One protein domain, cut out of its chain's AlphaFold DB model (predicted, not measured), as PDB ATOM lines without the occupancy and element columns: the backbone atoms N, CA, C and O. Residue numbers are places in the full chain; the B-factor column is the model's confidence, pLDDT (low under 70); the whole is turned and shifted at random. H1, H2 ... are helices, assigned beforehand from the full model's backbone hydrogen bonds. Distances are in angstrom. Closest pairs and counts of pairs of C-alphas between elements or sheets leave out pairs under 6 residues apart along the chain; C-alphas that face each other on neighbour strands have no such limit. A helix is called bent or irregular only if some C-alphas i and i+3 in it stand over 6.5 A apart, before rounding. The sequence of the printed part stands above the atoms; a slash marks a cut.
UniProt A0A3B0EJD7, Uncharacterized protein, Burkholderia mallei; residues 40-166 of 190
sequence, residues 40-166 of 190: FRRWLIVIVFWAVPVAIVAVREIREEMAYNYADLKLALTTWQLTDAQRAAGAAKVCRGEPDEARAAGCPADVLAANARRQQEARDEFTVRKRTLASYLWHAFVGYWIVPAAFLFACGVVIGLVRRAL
ATOM      1  N   PHE A  40     -37.306   6.876  -9.237       77.38
ATOM      2  CA  PHE A  40     -36.839   8.138  -9.811       77.38
ATOM      3  C   PHE A  40     -36.662   9.219  -8.747       77.38
ATOM      4  O   PHE A  40     -35.652   9.903  -8.720       77.38
ATOM      5  N   ARG A  41     -37.604   9.330  -7.805       80.75
ATOM      6  CA  ARG A  41     -37.520  10.316  -6.723       80.75
ATOM      7  C   ARG A  41     -36.383  10.009  -5.746       80.75
ATOM      8  O   ARG A  41     -35.724  10.937  -5.307       80.75
ATOM      9  N   ARG A  42     -36.100   8.734  -5.439       82.56
ATOM     10  CA  ARG A  42     -34.896   8.354  -4.671       82.56
ATOM     11  C   ARG A  42     -33.616   8.654  -5.439       82.56
ATOM     12  O   ARG A  42     -32.689   9.186  -4.849       82.56
ATOM     13  N   TRP A  43     -33.589   8.341  -6.730       82.69
ATOM     14  CA  TRP A  43     -32.464   8.654  -7.601       82.69
ATOM     15  C   TRP A  43     -32.202  10.167  -7.631       82.69
ATOM     16  O   TRP A  43     -31.093  10.594  -7.343       82.69
ATOM     17  N   LEU A  44     -33.241  10.982  -7.823       81.62
ATOM     18  CA  LEU A  44     -33.142  12.439  -7.843       81.62
ATOM     19  C   LEU A  44     -32.692  13.009  -6.491       81.62
ATOM     20  O   LEU A  44     -31.832  13.880  -6.465       81.62
ATOM     21  N   ILE A  45     -33.206  12.492  -5.368       84.12
ATOM     22  CA  ILE A  45     -32.759  12.909  -4.026       84.12
ATOM     23  C   ILE A  45     -31.271  12.606  -3.826       84.12
ATOM     24  O   ILE A  45     -30.550  13.472  -3.347       84.12
ATOM     25  N   VAL A  46     -30.806  11.410  -4.203       82.69
ATOM     26  CA  VAL A  46     -29.387  11.036  -4.082       82.69
ATOM     27  C   VAL A  46     -28.518  11.940  -4.954       82.69
ATOM     28  O   VAL A  46     -27.541  12.484  -4.456       82.69
ATOM     29  N   ILE A  47     -28.905  12.160  -6.214       81.75
ATOM     30  CA  ILE A  47     -28.181  13.040  -7.140       81.75
ATOM     31  C   ILE A  47     -28.108  14.466  -6.584       81.75
ATOM     32  O   ILE A  47     -27.027  15.036  -6.528       81.75
ATOM     33  N   VAL A  48     -29.224  15.047  -6.138       81.38
ATOM     34  CA  VAL A  48     -29.247  16.429  -5.626       81.38
ATOM     35  C   VAL A  48     -28.450  16.550  -4.329       81.38
ATOM     36  O   VAL A  48     -27.664  17.481  -4.182       81.38
ATOM     37  N   PHE A  49     -28.606  15.602  -3.404       82.12
ATOM     38  CA  PHE A  49     -27.887  15.617  -2.130       82.12
ATOM     39  C   PHE A  49     -26.370  15.523  -2.319       82.12
ATOM     40  O   PHE A  49     -25.627  16.179  -1.598       82.12
ATOM     41  N   TRP A  50     -25.910  14.749  -3.305       79.25
ATOM     42  CA  TRP A  50     -24.488  14.646  -3.632       79.25
ATOM     43  C   TRP A  50     -23.991  15.885  -4.410       79.25
ATOM     44  O   TRP A  50     -22.859  16.317  -4.211       79.25
ATOM     45  N   ALA A  51     -24.843  16.506  -5.237       78.25
ATOM     46  CA  ALA A  51     -24.471  17.637  -6.098       78.25
ATOM     47  C   ALA A  51     -24.255  18.934  -5.321       78.25
ATOM     48  O   ALA A  51     -23.345  19.708  -5.616       78.25
ATOM     49  N   VAL A  52     -25.131  19.193  -4.347       76.06
ATOM     50  CA  VAL A  52     -25.209  20.482  -3.655       76.06
ATOM     51  C   VAL A  52     -23.908  20.820  -2.907       76.06
ATOM     52  O   VAL A  52     -23.404  21.921  -3.117       76.06
ATOM     53  N   PRO A  53     -23.296  19.925  -2.106       72.25
ATOM     54  CA  PRO A  53     -22.032  20.216  -1.426       72.25
ATOM     55  C   PRO A  53     -20.875  20.498  -2.391       72.25
ATOM     56  O   PRO A  53     -20.123  21.445  -2.181       72.25
ATOM     57  N   VAL A  54     -20.760  19.721  -3.473       70.31
ATOM     58  CA  VAL A  54     -19.696  19.881  -4.479       70.31
ATOM     59  C   VAL A  54     -19.841  21.212  -5.217       70.31
ATOM     60  O   VAL A  54     -18.867  21.948  -5.366       70.31
ATOM     61  N   ALA A  55     -21.068  21.570  -5.607       69.25
ATOM     62  CA  ALA A  55     -21.354  22.869  -6.209       69.25
ATOM     63  C   ALA A  55     -21.034  24.024  -5.247       69.25
ATOM     64  O   ALA A  55     -20.481  25.038  -5.667       69.25
ATOM     65  N   ILE A  56     -21.332  23.870  -3.952       68.94
ATOM     66  CA  ILE A  56     -21.001  24.874  -2.933       68.94
ATOM     67  C   ILE A  56     -19.483  25.064  -2.814       68.94
ATOM     68  O   ILE A  56     -19.043  26.208  -2.760       68.94
ATOM     69  N   VAL A  57     -18.689  23.988  -2.791       70.69
ATOM     70  CA  VAL A  57     -17.216  24.073  -2.719       70.69
ATOM     71  C   VAL A  57     -16.649  24.768  -3.955       70.69
ATOM     72  O   VAL A  57     -15.917  25.741  -3.814       70.69
ATOM     73  N   ALA A  58     -17.071  24.362  -5.156       67.12
ATOM     74  CA  ALA A  58     -16.625  24.995  -6.399       67.12
ATOM     75  C   ALA A  58     -16.971  26.495  -6.451       67.12
ATOM     76  O   ALA A  58     -16.179  27.313  -6.909       67.12
ATOM     77  N   VAL A  59     -18.149  26.882  -5.945       63.94
ATOM     78  CA  VAL A  59     -18.548  28.293  -5.860       63.94
ATOM     79  C   VAL A  59     -17.731  29.057  -4.816       63.94
ATOM     80  O   VAL A  59     -17.511  30.250  -5.011       63.94
ATOM     81  N   ARG A  60     -17.304  28.427  -3.715       64.19
ATOM     82  CA  ARG A  60     -16.485  29.086  -2.684       64.19
ATOM     83  C   ARG A  60     -15.085  29.403  -3.199       64.19
ATOM     84  O   ARG A  60     -14.702  30.563  -3.120       64.19
ATOM     85  N   GLU A  61     -14.422  28.439  -3.829       63.69
ATOM     86  CA  GLU A  61     -13.078  28.619  -4.400       63.69
ATOM     87  C   GLU A  61     -13.051  29.762  -5.427       63.69
ATOM     88  O   GLU A  61     -12.226  30.670  -5.398       63.69
ATOM     89  N   ILE A  62     -14.060  29.789  -6.298       57.75
ATOM     90  CA  ILE A  62     -14.172  30.800  -7.352       57.75
ATOM     91  C   ILE A  62     -14.595  32.167  -6.786       57.75
ATOM     92  O   ILE A  62     -14.268  33.222  -7.338       57.75
ATOM     93  N   ARG A  63     -15.335  32.189  -5.670       57.59
ATOM     94  CA  ARG A  63     -15.665  33.436  -4.966       57.59
ATOM     95  C   ARG A  63     -14.448  34.051  -4.289       57.59
ATOM     96  O   ARG A  63     -14.404  35.277  -4.202       57.59
ATOM     97  N   GLU A  64     -13.493  33.243  -3.849       55.97
ATOM     98  CA  GLU A  64     -12.242  33.731  -3.271       55.97
ATOM     99  C   GLU A  64     -11.384  34.445  -4.330       55.97
ATOM    100  O   GLU A  64     -10.913  35.553  -4.078       55.97
ATOM    101  N   GLU A  65     -11.322  33.942  -5.567       53.59
ATOM    102  CA  GLU A  65     -10.685  34.664  -6.686       53.59
ATOM    103  C   GLU A  65     -11.462  35.927  -7.117       53.59
ATOM    104  O   GLU A  65     -10.884  36.951  -7.500       53.59
ATOM    105  N   MET A  66     -12.796  35.907  -7.026       49.72
ATOM    106  CA  MET A  66     -13.638  37.066  -7.358       49.72
ATOM    107  C   MET A  66     -13.629  38.168  -6.291       49.72
ATOM    108  O   MET A  66     -13.991  39.304  -6.608       49.72
ATOM    109  N   ALA A  67     -13.206  37.883  -5.057       53.12
ATOM    110  CA  ALA A  67     -13.080  38.890  -4.004       53.12
ATOM    111  C   ALA A  67     -12.025  39.954  -4.358       53.12
ATOM    112  O   ALA A  67     -12.249  41.144  -4.128       53.12
ATOM    113  N   TYR A  68     -10.933  39.544  -5.009       48.03
ATOM    114  CA  TYR A  68      -9.898  40.454  -5.508       48.03
ATOM    115  C   TYR A  68     -10.411  41.345  -6.640       48.03
ATOM    116  O   TYR A  68     -10.200  42.555  -6.621       48.03
ATOM    117  N   ASN A  69     -11.173  40.776  -7.577       55.00
ATOM    118  CA  ASN A  69     -11.806  41.562  -8.634       55.00
ATOM    119  C   ASN A  69     -12.853  42.533  -8.051       55.00
ATOM    120  O   ASN A  69     -12.929  43.680  -8.465       55.00
ATOM    121  N   TYR A  70     -13.635  42.143  -7.040       57.69
ATOM    122  CA  TYR A  70     -14.603  43.060  -6.421       57.69
ATOM    123  C   TYR A  70     -13.939  44.274  -5.749       57.69
ATOM    124  O   TYR A  70     -14.467  45.384  -5.828       57.69
ATOM    125  N   ALA A  71     -12.776  44.084  -5.121       60.75
ATOM    126  CA  ALA A  71     -11.990  45.187  -4.574       60.75
ATOM    127  C   ALA A  71     -11.512  46.151  -5.675       60.75
ATOM    128  O   ALA A  71     -11.590  47.366  -5.490       60.75
ATOM    129  N   ASP A  72     -11.110  45.621  -6.832       60.69
ATOM    130  CA  ASP A  72     -10.669  46.409  -7.988       60.69
ATOM    131  C   ASP A  72     -11.831  47.168  -8.662       60.69
ATOM    132  O   ASP A  72     -11.716  48.358  -8.948       60.69
ATOM    133  N   LEU A  73     -13.017  46.549  -8.785       59.78
ATOM    134  CA  LEU A  73     -14.249  47.244  -9.198       59.78
ATOM    135  C   LEU A  73     -14.567  48.409  -8.265       59.78
ATOM    136  O   LEU A  73     -14.925  49.497  -8.711       59.78
ATOM    137  N   LYS A  74     -14.465  48.170  -6.955       61.28
ATOM    138  CA  LYS A  74     -14.748  49.186  -5.945       61.28
ATOM    139  C   LYS A  74     -13.738  50.328  -6.031       61.28
ATOM    140  O   LYS A  74     -14.132  51.483  -5.901       61.28
ATOM    141  N   LEU A  75     -12.470  50.037  -6.315       64.69
ATOM    142  CA  LEU A  75     -11.442  51.047  -6.568       64.69
ATOM    143  C   LEU A  75     -11.751  51.861  -7.839       64.69
ATOM    144  O   LEU A  75     -11.738  53.091  -7.809       64.69
ATOM    145  N   ALA A  76     -12.112  51.197  -8.938       61.50
ATOM    146  CA  ALA A  76     -12.474  51.846 -10.199       61.50
ATOM    147  C   ALA A  76     -13.742  52.715 -10.083       61.50
ATOM    148  O   ALA A  76     -13.815  53.786 -10.678       61.50
ATOM    149  N   LEU A  77     -14.730  52.298  -9.285       58.91
ATOM    150  CA  LEU A  77     -15.957  53.068  -9.036       58.91
ATOM    151  C   LEU A  77     -15.750  54.251  -8.081       58.91
ATOM    152  O   LEU A  77     -16.483  55.233  -8.169       58.91
ATOM    153  N   THR A  78     -14.776  54.164  -7.171       63.97
ATOM    154  CA  THR A  78     -14.502  55.207  -6.163       63.97
ATOM    155  C   THR A  78     -13.420  56.200  -6.588       63.97
ATOM    156  O   THR A  78     -13.201  57.198  -5.900       63.97
ATOM    157  N   THR A  79     -12.760  55.973  -7.727       72.38
ATOM    158  CA  THR A  79     -11.765  56.891  -8.288       72.38
ATOM    159  C   THR A  79     -12.431  57.925  -9.196       72.38
ATOM    160  O   THR A  79     -12.981  57.614 -10.249       72.38
ATOM    161  N   TRP A  80     -12.370  59.192  -8.781       65.50
ATOM    162  CA  TRP A  80     -12.980  60.316  -9.494       65.50
ATOM    163  C   TRP A  80     -11.917  61.134 -10.227       65.50
ATOM    164  O   TRP A  80     -11.008  61.684  -9.602       65.50
ATOM    165  N   GLN A  81     -12.042  61.250 -11.551       69.81
ATOM    166  CA  GLN A  81     -11.254  62.207 -12.326       69.81
ATOM    167  C   GLN A  81     -11.979  63.551 -12.338       69.81
ATOM    168  O   GLN A  81     -13.100  63.671 -12.835       69.81
ATOM    169  N   LEU A  82     -11.323  64.551 -11.755       70.12
ATOM    170  CA  LEU A  82     -11.792  65.928 -11.664       70.12
ATOM    171  C   LEU A  82     -10.785  66.807 -12.398       70.12
ATOM    172  O   LEU A  82      -9.579  66.707 -12.146       70.12
ATOM    173  N   THR A  83     -11.278  67.672 -13.279       75.25
ATOM    174  CA  THR A  83     -10.447  68.722 -13.885       75.25
ATOM    175  C   THR A  83     -10.020  69.728 -12.816       75.25
ATOM    176  O   THR A  83     -10.686  69.867 -11.786       75.25
ATOM    177  N   ASP A  84      -8.926  70.457 -13.037       72.56
ATOM    178  CA  ASP A  84      -8.450  71.442 -12.056       72.56
ATOM    179  C   ASP A  84      -9.487  72.537 -11.775       72.56
ATOM    180  O   ASP A  84      -9.635  72.958 -10.630       72.56
ATOM    181  N   ALA A  85     -10.296  72.903 -12.775       71.75
ATOM    182  CA  ALA A  85     -11.428  73.814 -12.611       71.75
ATOM    183  C   ALA A  85     -12.516  73.244 -11.679       71.75
ATOM    184  O   ALA A  85     -12.999  73.937 -10.786       71.75
ATOM    185  N   GLN A  86     -12.868  71.963 -11.822       74.94
ATOM    186  CA  GLN A  86     -13.849  71.289 -10.957       74.94
ATOM    187  C   GLN A  86     -13.301  71.058  -9.541       74.94
ATOM    188  O   GLN A  86     -14.035  71.145  -8.553       74.94
ATOM    189  N   ARG A  87     -11.993  70.804  -9.421       74.62
ATOM    190  CA  ARG A  87     -11.298  70.682  -8.136       74.62
ATOM    191  C   ARG A  87     -11.275  72.027  -7.399       74.62
ATOM    192  O   ARG A  87     -11.597  72.059  -6.213       74.62
ATOM    193  N   ALA A  88     -10.999  73.121  -8.110       72.94
ATOM    194  CA  ALA A  88     -11.063  74.486  -7.586       72.94
ATOM    195  C   ALA A  88     -12.495  74.909  -7.205       72.94
ATOM    196  O   ALA A  88     -12.686  75.571  -6.188       72.94
ATOM    197  N   ALA A  89     -13.509  74.448  -7.946       73.50
ATOM    198  CA  ALA A  89     -14.926  74.649  -7.629       73.50
ATOM    199  C   ALA A  89     -15.431  73.802  -6.438       73.50
ATOM    200  O   ALA A  89     -16.603  73.869  -6.074       73.50
ATOM    201  N   GLY A  90     -14.568  72.987  -5.818       73.62
ATOM    202  CA  GLY A  90     -14.914  72.193  -4.639       73.62
ATOM    203  C   GLY A  90     -15.670  70.896  -4.935       73.62
ATOM    204  O   GLY A  90     -16.099  70.232  -3.989       73.62
ATOM    205  N   ALA A  91     -15.775  70.475  -6.202       73.31
ATOM    206  CA  ALA A  91     -16.454  69.233  -6.588       73.31
ATOM    207  C   ALA A  91     -15.859  67.996  -5.888       73.31
ATOM    208  O   ALA A  91     -16.581  67.057  -5.571       73.31
ATOM    209  N   ALA A  92     -14.571  68.034  -5.529       73.56
ATOM    210  CA  ALA A  92     -13.899  66.982  -4.758       73.56
ATOM    211  C   ALA A  92     -14.511  66.720  -3.364       73.56
ATOM    212  O   ALA A  92     -14.336  65.637  -2.808       73.56
ATOM    213  N   LYS A  93     -15.227  67.690  -2.775       74.75
ATOM    214  CA  LYS A  93     -15.879  67.512  -1.464       74.75
ATOM    215  C   LYS A  93     -17.164  66.687  -1.565       74.75
ATOM    216  O   LYS A  93     -17.490  65.980  -0.607       74.75
ATOM    217  N   VAL A  94     -17.834  66.769  -2.717       76.50
ATOM    218  CA  VAL A  94     -19.196  66.272  -2.967       76.50
ATOM    219  C   VAL A  94     -19.195  65.005  -3.832       76.50
ATOM    220  O   VAL A  94     -19.932  64.065  -3.556       76.50
ATOM    221  N   CYS A  95     -18.323  64.934  -4.837       74.75
ATOM    222  CA  CYS A  95     -18.164  63.779  -5.719       74.75
ATOM    223  C   CYS A  95     -17.215  62.750  -5.083       74.75
ATOM    224  O   CYS A  95     -16.014  62.743  -5.356       74.75
ATOM    225  N   ARG A  96     -17.745  61.923  -4.173       72.62
ATOM    226  CA  ARG A  96     -17.033  60.816  -3.509       72.62
ATOM    227  C   ARG A  96     -17.950  59.605  -3.353       72.62
ATOM    228  O   ARG A  96     -19.165  59.750  -3.378       72.62
ATOM    229  N   GLY A  97     -17.348  58.435  -3.139       70.56
ATOM    230  CA  GLY A  97     -18.087  57.184  -2.958       70.56
ATOM    231  C   GLY A  97     -18.560  56.595  -4.283       70.56
ATOM    232  O   GLY A  97     -17.960  56.866  -5.330       70.56
ATOM    233  N   GLU A  98     -19.605  55.769  -4.227       69.12
ATOM    234  CA  GLU A  98     -20.234  55.241  -5.439       69.12
ATOM    235  C   GLU A  98     -20.924  56.359  -6.238       69.12
ATOM    236  O   GLU A  98     -21.365  57.359  -5.674       69.12
ATOM    237  N   PRO A  99     -21.067  56.213  -7.563       70.31
ATOM    238  CA  PRO A  99     -21.699  57.233  -8.401       70.31
ATOM    239  C   PRO A  99     -23.123  57.605  -8.001       70.31
ATOM    240  O   PRO A  99     -23.518  58.757  -8.177       70.31
ATOM    241  N   ASP A 100     -23.888  56.661  -7.456       70.75
ATOM    242  CA  ASP A 100     -25.238  56.932  -6.970       70.75
ATOM    243  C   ASP A 100     -25.216  57.696  -5.634       70.75
ATOM    244  O   ASP A 100     -26.029  58.599  -5.440       70.75
ATOM    245  N   GLU A 101     -24.224  57.441  -4.772       75.00
ATOM    246  CA  GLU A 101     -23.976  58.232  -3.557       75.00
ATOM    247  C   GLU A 101     -23.496  59.646  -3.897       75.00
ATOM    248  O   GLU A 101     -23.998  60.617  -3.341       75.00
ATOM    249  N   ALA A 102     -22.584  59.787  -4.862       75.81
ATOM    250  CA  ALA A 102     -22.110  61.081  -5.341       75.81
ATOM    251  C   ALA A 102     -23.241  61.891  -5.991       75.81
ATOM    252  O   ALA A 102     -23.339  63.101  -5.784       75.81
ATOM    253  N   ARG A 103     -24.136  61.234  -6.743       77.38
ATOM    254  CA  ARG A 103     -25.343  61.871  -7.285       77.38
ATOM    255  C   ARG A 103     -26.274  62.331  -6.159       77.38
ATOM    256  O   ARG A 103     -26.746  63.463  -6.210       77.38
ATOM    257  N   ALA A 104     -26.489  61.503  -5.137       79.94
ATOM    258  CA  ALA A 104     -27.299  61.861  -3.970       79.94
ATOM    259  C   ALA A 104     -26.668  62.985  -3.123       79.94
ATOM    260  O   ALA A 104     -27.387  63.809  -2.565       79.94
ATOM    261  N   ALA A 105     -25.336  63.059  -3.074       79.50
ATOM    262  CA  ALA A 105     -24.592  64.122  -2.404       79.50
ATOM    263  C   ALA A 105     -24.639  65.466  -3.155       79.50
ATOM    264  O   ALA A 105     -24.272  66.489  -2.583       79.50
ATOM    265  N   GLY A 106     -25.103  65.483  -4.411       80.31
ATOM    266  CA  GLY A 106     -25.210  66.694  -5.230       80.31
ATOM    267  C   GLY A 106     -24.019  66.929  -6.161       80.31
ATOM    268  O   GLY A 106     -23.700  68.074  -6.474       80.31
ATOM    269  N   CYS A 107     -23.335  65.867  -6.595       80.44
ATOM    270  CA  CYS A 107     -22.257  65.977  -7.574       80.44
ATOM    271  C   CYS A 107     -22.782  66.583  -8.899       80.44
ATOM    272  O   CYS A 107     -23.818  66.133  -9.404       80.44
ATOM    273  N   PRO A 108     -22.089  67.585  -9.474       81.56
ATOM    274  CA  PRO A 108     -22.505  68.243 -10.711       81.56
ATOM    275  C   PRO A 108     -22.689  67.270 -11.887       81.56
ATOM    276  O   PRO A 108     -21.912  66.329 -12.074       81.56
ATOM    277  N   ALA A 109     -23.725  67.498 -12.700       77.75
ATOM    278  CA  ALA A 109     -24.097  66.598 -13.793       77.75
ATOM    279  C   ALA A 109     -23.027  66.502 -14.897       77.75
ATOM    280  O   ALA A 109     -22.899  65.454 -15.528       77.75
ATOM    281  N   ASP A 110     -22.233  67.554 -15.100       77.25
ATOM    282  CA  ASP A 110     -21.087  67.586 -16.015       77.25
ATOM    283  C   ASP A 110     -19.956  66.654 -15.549       77.25
ATOM    284  O   ASP A 110     -19.401  65.905 -16.355       77.25
ATOM    285  N   VAL A 111     -19.671  66.619 -14.241       76.94
ATOM    286  CA  VAL A 111     -18.683  65.706 -13.633       76.94
ATOM    287  C   VAL A 111     -19.156  64.253 -13.724       76.94
ATOM    288  O   VAL A 111     -18.365  63.353 -14.023       76.94
ATOM    289  N   LEU A 112     -20.455  64.019 -13.493       78.06
ATOM    290  CA  LEU A 112     -21.073  62.698 -13.619       78.06
ATOM    291  C   LEU A 112     -21.060  62.208 -15.072       78.06
ATOM    292  O   LEU A 112     -20.691  61.064 -15.315       78.06
ATOM    293  N   ALA A 113     -21.409  63.061 -16.038       80.44
ATOM    294  CA  ALA A 113     -21.397  62.711 -17.457       80.44
ATOM    295  C   ALA A 113     -19.976  62.420 -17.969       80.44
ATOM    296  O   ALA A 113     -19.776  61.448 -18.697       80.44
ATOM    297  N   ALA A 114     -18.979  63.199 -17.533       78.00
ATOM    298  CA  ALA A 114     -17.578  62.993 -17.901       78.00
ATOM    299  C   ALA A 114     -17.008  61.656 -17.387       78.00
ATOM    300  O   ALA A 114     -16.192  61.030 -18.064       78.00
ATOM    301  N   ASN A 115     -17.457  61.184 -16.218       74.12
ATOM    302  CA  ASN A 115     -17.021  59.907 -15.638       74.12
ATOM    303  C   ASN A 115     -17.951  58.722 -15.981       74.12
ATOM    304  O   ASN A 115     -17.549  57.568 -15.813       74.12
ATOM    305  N   ALA A 116     -19.154  58.970 -16.514       73.25
ATOM    306  CA  ALA A 116     -20.157  57.940 -16.804       73.25
ATOM    307  C   ALA A 116     -19.644  56.856 -17.761       73.25
ATOM    308  O   ALA A 116     -19.901  55.676 -17.525       73.25
ATOM    309  N   ARG A 117     -18.880  57.229 -18.798       73.56
ATOM    310  CA  ARG A 117     -18.343  56.271 -19.781       73.56
ATOM    311  C   ARG A 117     -17.396  55.259 -19.131       73.56
ATOM    312  O   ARG A 117     -17.565  54.063 -19.319       73.56
ATOM    313  N   ARG A 118     -16.456  55.729 -18.301       69.94
ATOM    314  CA  ARG A 118     -15.516  54.856 -17.573       69.94
ATOM    315  C   ARG A 118     -16.220  53.950 -16.575       69.94
ATOM    316  O   ARG A 118     -15.839  52.798 -16.406       69.94
ATOM    317  N   GLN A 119     -17.254  54.460 -15.917       68.69
ATOM    318  CA  GLN A 119     -18.013  53.658 -14.967       68.69
ATOM    319  C   GLN A 119     -18.903  52.616 -15.648       68.69
ATOM    320  O   GLN A 119     -19.108  51.541 -15.090       68.69
ATOM    321  N   GLN A 120     -19.411  52.901 -16.850       66.31
ATOM    322  CA  GLN A 120     -20.093  51.906 -17.679       66.31
ATOM    323  C   GLN A 120     -19.114  50.845 -18.183       66.31
ATOM    324  O   GLN A 120     -19.384  49.667 -17.993       66.31
ATOM    325  N   GLU A 121     -17.941  51.240 -18.685       66.81
ATOM    326  CA  GLU A 121     -16.882  50.306 -19.095       66.81
ATOM    327  C   GLU A 121     -16.464  49.374 -17.945       66.81
ATOM    328  O   GLU A 121     -16.398  48.160 -18.126       66.81
ATOM    329  N   ALA A 122     -16.297  49.911 -16.729       65.12
ATOM    330  CA  ALA A 122     -16.010  49.107 -15.542       65.12
ATOM    331  C   ALA A 122     -17.159  48.139 -15.191       65.12
ATOM    332  O   ALA A 122     -16.921  46.990 -14.824       65.12
ATOM    333  N   ARG A 123     -18.426  48.555 -15.323       67.38
ATOM    334  CA  ARG A 123     -19.590  47.674 -15.092       67.38
ATOM    335  C   ARG A 123     -19.709  46.586 -16.163       67.38
ATOM    336  O   ARG A 123     -20.054  45.443 -15.841       67.38
ATOM    337  N   ASP A 124     -19.405  46.919 -17.410       64.69
ATOM    338  CA  ASP A 124     -19.494  46.013 -18.550       64.69
ATOM    339  C   ASP A 124     -18.400  44.946 -18.495       64.69
ATOM    340  O   ASP A 124     -18.711  43.755 -18.596       64.69
ATOM    341  N   GLU A 125     -17.150  45.317 -18.202       62.44
ATOM    342  CA  GLU A 125     -16.062  44.353 -17.995       62.44
ATOM    343  C   GLU A 125     -16.358  43.385 -16.840       62.44
ATOM    344  O   GLU A 125     -16.131  42.174 -16.962       62.44
ATOM    345  N   PHE A 126     -16.953  43.871 -15.746       59.88
ATOM    346  CA  PHE A 126     -17.372  43.014 -14.632       59.88
ATOM    347  C   PHE A 126     -18.507  42.059 -14.993       59.88
ATOM    348  O   PHE A 126     -18.543  40.914 -14.527       59.88
ATOM    349  N   THR A 127     -19.430  42.505 -15.839       62.19
ATOM    350  CA  THR A 127     -20.554  41.685 -16.301       62.19
ATOM    351  C   THR A 127     -20.083  40.605 -17.275       62.19
ATOM    352  O   THR A 127     -20.509  39.449 -17.165       62.19
ATOM    353  N   VAL A 128     -19.158  40.945 -18.176       64.62
ATOM    354  CA  VAL A 128     -18.528  40.000 -19.109       64.62
ATOM    355  C   VAL A 128     -17.734  38.941 -18.340       64.62
ATOM    356  O   VAL A 128     -17.962  37.750 -18.551       64.62
ATOM    357  N   ARG A 129     -16.896  39.336 -17.372       60.34
ATOM    358  CA  ARG A 129     -16.117  38.386 -16.554       60.34
ATOM    359  C   ARG A 129     -17.005  37.457 -15.724       60.34
ATOM    360  O   ARG A 129     -16.756  36.252 -15.689       60.34
ATOM    361  N   LYS A 130     -18.097  37.967 -15.138       64.31
ATOM    362  CA  LYS A 130     -19.100  37.126 -14.453       64.31
ATOM    363  C   LYS A 130     -19.735  36.092 -15.381       64.31
ATOM    364  O   LYS A 130     -19.930  34.952 -14.961       64.31
ATOM    365  N   ARG A 131     -20.076  36.473 -16.618       62.06
ATOM    366  CA  ARG A 131     -20.681  35.555 -17.599       62.06
ATOM    367  C   ARG A 131     -19.726  34.442 -18.004       62.06
ATOM    368  O   ARG A 131     -20.141  33.287 -18.038       62.06
ATOM    369  N   THR A 132     -18.462  34.767 -18.253       62.12
ATOM    370  CA  THR A 132     -17.443  33.771 -18.605       62.12
ATOM    371  C   THR A 132     -17.232  32.772 -17.469       62.12
ATOM    372  O   THR A 132     -17.237  31.563 -17.689       62.12
ATOM    373  N   LEU A 133     -17.157  33.263 -16.232       61.16
ATOM    374  CA  LEU A 133     -17.010  32.429 -15.041       61.16
ATOM    375  C   LEU A 133     -18.228  31.521 -14.818       61.16
ATOM    376  O   LEU A 133     -18.076  30.329 -14.567       61.16
ATOM    377  N   ALA A 134     -19.441  32.061 -14.986       65.00
ATOM    378  CA  ALA A 134     -20.676  31.285 -14.932       65.00
ATOM    379  C   ALA A 134     -20.722  30.201 -16.020       65.00
ATOM    380  O   ALA A 134     -21.187  29.098 -15.750       65.00
ATOM    381  N   SER A 135     -20.199  30.483 -17.218       68.62
ATOM    382  CA  SER A 135     -20.104  29.509 -18.308       68.62
ATOM    383  C   SER A 135     -19.119  28.379 -17.996       68.62
ATOM    384  O   SER A 135     -19.437  27.215 -18.234       68.62
ATOM    385  N   TYR A 136     -17.950  28.681 -17.419       67.50
ATOM    386  CA  TYR A 136     -16.992  27.649 -17.006       67.50
ATOM    387  C   TYR A 136     -17.527  26.783 -15.866       67.50
ATOM    388  O   TYR A 136     -17.459  25.556 -15.942       67.50
ATOM    389  N   LEU A 137     -18.140  27.404 -14.854       68.56
ATOM    390  CA  LEU A 137     -18.843  26.694 -13.782       68.56
ATOM    391  C   LEU A 137     -19.963  25.811 -14.330       68.56
ATOM    392  O   LEU A 137     -20.122  24.675 -13.893       68.56
ATOM    393  N   TRP A 138     -20.717  26.310 -15.308       69.88
ATOM    394  CA  TRP A 138     -21.773  25.551 -15.962       69.88
ATOM    395  C   TRP A 138     -21.220  24.343 -16.713       69.88
ATOM    396  O   TRP A 138     -21.771  23.255 -16.594       69.88
ATOM    397  N   HIS A 139     -20.111  24.488 -17.439       68.56
ATOM    398  CA  HIS A 139     -19.469  23.364 -18.118       68.56
ATOM    399  C   HIS A 139     -18.884  22.337 -17.152       68.56
ATOM    400  O   HIS A 139     -19.096  21.144 -17.363       68.56
ATOM    401  N   ALA A 140     -18.224  22.768 -16.076       70.88
ATOM    402  CA  ALA A 140     -17.734  21.861 -15.042       70.88
ATOM    403  C   ALA A 140     -18.897  21.111 -14.374       70.88
ATOM    404  O   ALA A 140     -18.860  19.889 -14.245       70.88
ATOM    405  N   PHE A 141     -19.973  21.823 -14.035       68.31
ATOM    406  CA  PHE A 141     -21.169  21.236 -13.441       68.31
ATOM    407  C   PHE A 141     -21.860  20.255 -14.395       68.31
ATOM    408  O   PHE A 141     -22.127  19.113 -14.035       68.31
ATOM    409  N   VAL A 142     -22.126  20.653 -15.637       73.25
ATOM    410  CA  VAL A 142     -22.831  19.804 -16.604       73.25
ATOM    411  C   VAL A 142     -21.972  18.610 -17.022       73.25
ATOM    412  O   VAL A 142     -22.454  17.477 -17.005       73.25
ATOM    413  N   GLY A 143     -20.702  18.840 -17.353       72.25
ATOM    414  CA  GLY A 143     -19.792  17.807 -17.839       72.25
ATOM    415  C   GLY A 143     -19.457  16.761 -16.781       72.25
ATOM    416  O   GLY A 143     -19.509  15.567 -17.064       72.25
ATOM    417  N   TYR A 144     -19.169  17.186 -15.550       70.25
ATOM    418  CA  TYR A 144     -18.803  16.260 -14.479       70.25
ATOM    419  C   TYR A 144     -20.018  15.628 -13.798       70.25
ATOM    420  O   TYR A 144     -19.926  14.511 -13.299       70.25
ATOM    421  N   TRP A 145     -21.164  16.314 -13.765       75.12
ATOM    422  CA  TRP A 145     -22.298  15.870 -12.955       75.12
ATOM    423  C   TRP A 145     -23.485  15.361 -13.761       75.12
ATOM    424  O   TRP A 145     -23.982  14.256 -13.528       75.12
ATOM    425  N   ILE A 146     -23.960  16.162 -14.717       77.94
ATOM    426  CA  ILE A 146     -25.170  15.840 -15.480       77.94
ATOM    427  C   ILE A 146     -24.912  14.657 -16.411       77.94
ATOM    428  O   ILE A 146     -25.767  13.778 -16.512       77.94
ATOM    429  N   VAL A 147     -23.731  14.585 -17.034       80.44
ATOM    430  CA  VAL A 147     -23.373  13.472 -17.928       80.44
ATOM    431  C   VAL A 147     -23.332  12.130 -17.175       80.44
ATOM    432  O   VAL A 147     -24.056  11.216 -17.583       80.44
ATOM    433  N   PRO A 148     -22.613  11.977 -16.041       79.06
ATOM    434  CA  PRO A 148     -22.659  10.727 -15.275       79.06
ATOM    435  C   PRO A 148     -24.034  10.415 -14.681       79.06
ATOM    436  O   PRO A 148     -24.447   9.254 -14.660       79.06
ATOM    437  N   ALA A 149     -24.784  11.429 -14.241       80.75
ATOM    438  CA  ALA A 149     -26.151  11.240 -13.767       80.75
ATOM    439  C   ALA A 149     -27.047  10.655 -14.871       80.75
ATOM    440  O   ALA A 149     -27.713   9.637 -14.661       80.75
ATOM    441  N   ALA A 150     -27.030  11.256 -16.063       83.44
ATOM    442  CA  ALA A 150     -27.786  10.783 -17.217       83.44
ATOM    443  C   ALA A 150     -27.379   9.358 -17.613       83.44
ATOM    444  O   ALA A 150     -28.246   8.533 -17.908       83.44
ATOM    445  N   PHE A 151     -26.085   9.040 -17.538       85.19
ATOM    446  CA  PHE A 151     -25.580   7.692 -17.785       85.19
ATOM    447  C   PHE A 151     -26.145   6.666 -16.790       85.19
ATOM    448  O   PHE A 151     -26.725   5.660 -17.200       85.19
ATOM    449  N   LEU A 152     -26.078   6.941 -15.481       84.62
ATOM    450  CA  LEU A 152     -26.650   6.063 -14.449       84.62
ATOM    451  C   LEU A 152     -28.164   5.891 -14.609       84.62
ATOM    452  O   LEU A 152     -28.699   4.796 -14.406       84.62
ATOM    453  N   PHE A 153     -28.857   6.964 -14.990       84.25
ATOM    454  CA  PHE A 153     -30.281   6.912 -15.286       84.25
ATOM    455  C   PHE A 153     -30.570   5.996 -16.482       84.25
ATOM    456  O   PHE A 153     -31.423   5.112 -16.375       84.25
ATOM    457  N   ALA A 154     -29.823   6.146 -17.579       85.75
ATOM    458  CA  ALA A 154     -29.948   5.305 -18.766       85.75
ATOM    459  C   ALA A 154     -29.697   3.826 -18.438       85.75
ATOM    460  O   ALA A 154     -30.519   2.977 -18.787       85.75
ATOM    461  N   CYS A 155     -28.646   3.506 -17.674       87.94
ATOM    462  CA  CYS A 155     -28.392   2.143 -17.199       87.94
ATOM    463  C   CYS A 155     -29.569   1.589 -16.378       87.94
ATOM    464  O   CYS A 155     -30.005   0.456 -16.592       87.94
ATOM    465  N   GLY A 156     -30.126   2.389 -15.464       83.94
ATOM    466  CA  GLY A 156     -31.295   2.006 -14.670       83.94
ATOM    467  C   GLY A 156     -32.531   1.713 -15.525       83.94
ATOM    468  O   GLY A 156     -33.231   0.724 -15.280       83.94
ATOM    469  N   VAL A 157     -32.775   2.527 -16.557       85.00
ATOM    470  CA  VAL A 157     -33.856   2.317 -17.531       85.00
ATOM    471  C   VAL A 157     -33.635   1.023 -18.311       85.00
ATOM    472  O   VAL A 157     -34.547   0.198 -18.361       85.00
ATOM    473  N   VAL A 158     -32.430   0.796 -18.845       88.44
ATOM    474  CA  VAL A 158     -32.079  -0.429 -19.586       88.44
ATOM    475  C   VAL A 158     -32.323  -1.669 -18.725       88.44
ATOM    476  O   VAL A 158     -33.048  -2.573 -19.138       88.44
ATOM    477  N   ILE A 159     -31.821  -1.691 -17.487       85.75
ATOM    478  CA  ILE A 159     -32.031  -2.812 -16.555       85.75
ATOM    479  C   ILE A 159     -33.525  -3.006 -16.252       85.75
ATOM    480  O   ILE A 159     -34.011  -4.139 -16.170       85.75
ATOM    481  N   GLY A 160     -34.274  -1.913 -16.086       82.19
ATOM    482  CA  GLY A 160     -35.719  -1.945 -15.869       82.19
ATOM    483  C   GLY A 160     -36.485  -2.553 -17.046       82.19
ATOM    484  O   GLY A 160     -37.376  -3.381 -16.832       82.19
ATOM    485  N   LEU A 161     -36.114  -2.183 -18.274       81.50
ATOM    486  CA  LEU A 161     -36.697  -2.705 -19.509       81.50
ATOM    487  C   LEU A 161     -36.349  -4.179 -19.714       81.50
ATOM    488  O   LEU A 161     -37.252  -4.976 -19.956       81.50
ATOM    489  N   VAL A 162     -35.090  -4.572 -19.509       86.25
ATOM    490  CA  VAL A 162     -34.650  -5.976 -19.586       86.25
ATOM    491  C   VAL A 162     -35.397  -6.836 -18.566       86.25
ATOM    492  O   VAL A 162     -35.971  -7.865 -18.915       86.25
ATOM    493  N   ARG A 163     -35.503  -6.389 -17.306       79.75
ATOM    494  CA  ARG A 163     -36.308  -7.088 -16.288       79.75
ATOM    495  C   ARG A 163     -37.784  -7.173 -16.653       79.75
ATOM    496  O   ARG A 163     -38.444  -8.125 -16.244       79.75
ATOM    497  N   ARG A 164     -38.327  -6.177 -17.351       74.88
ATOM    498  CA  ARG A 164     -39.718  -6.193 -17.810       74.88
ATOM    499  C   ARG A 164     -39.907  -7.190 -18.951       74.88
ATOM    500  O   ARG A 164     -40.877  -7.933 -18.903       74.88
ATOM    501  N   ALA A 165     -38.981  -7.233 -19.905       79.81
ATOM    502  CA  ALA A 165     -38.994  -8.186 -21.012       79.81
ATOM    503  C   ALA A 165     -38.828  -9.638 -20.527       79.81
ATOM    504  O   ALA A 165     -39.496 -10.535 -21.028       79.81
ATOM    505  N   LEU A 166     -38.000  -9.863 -19.500       79.94
ATOM    506  CA  LEU A 166     -37.746 -11.192 -18.926       79.94
ATOM    507  C   LEU A 166     -38.804 -11.662 -17.910       79.94
ATOM    508  O   LEU A 166     -38.834 -12.842 -17.554       79.94
TER     509      LEU A 166
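What this domain is: This is residues 40 to 166 of the 190 residues of an uncharacterized protein of Burkholderia mallei (UniProt A0A3B0EJD7). Two long helices, H1 and H5, run side by side in opposite ways, with a small head of short helices H2, H3 and H4 at one end; residues 157 to 166 of H5 stick out at the other. The printed part has 127 residues with five named helices, H1 to H5 in order, and is all helix. It is extended, radius of gyration of the C-alphas 25.5 A, spanning 90 by 21 by 21 A.

Where its parts are: Find C-alpha 40 at (-36.839, 8.138, -9.811); from there H1, residues 40 to 78, runs 52.2 A, with a kink of 40 degrees near residue 65. Next come H2, residues 84 to 88, H3, residues 91 to 94, and H4, residues 99 to 104. H5, residues 109 to 166, runs 79.1 A to C-alpha 166 at (-37.746, -11.192, -18.926); it is irregular, C-alphas 114 and 117 being 7.0 A apart.

How they stand to each other: H1 and H5 touch at a shallow tilt of 15 degrees, closest at C-alphas Leu 77 and Gln 119, 6.3 A. H3 and H4 are close but not clearly touching, closest at C-alphas Val 94 and Ala 102, 6.4 A. Every O i to N i+4 pair is within hydrogen-bond range in H2 and H4, 31 of 35 in H1 and 50 of 54 in H5; H3 is too short.

The domain as a whole: The printed part has no cut, and its links are tight. Confidence is low, under 70, in 49 residues, among them 118 to 139.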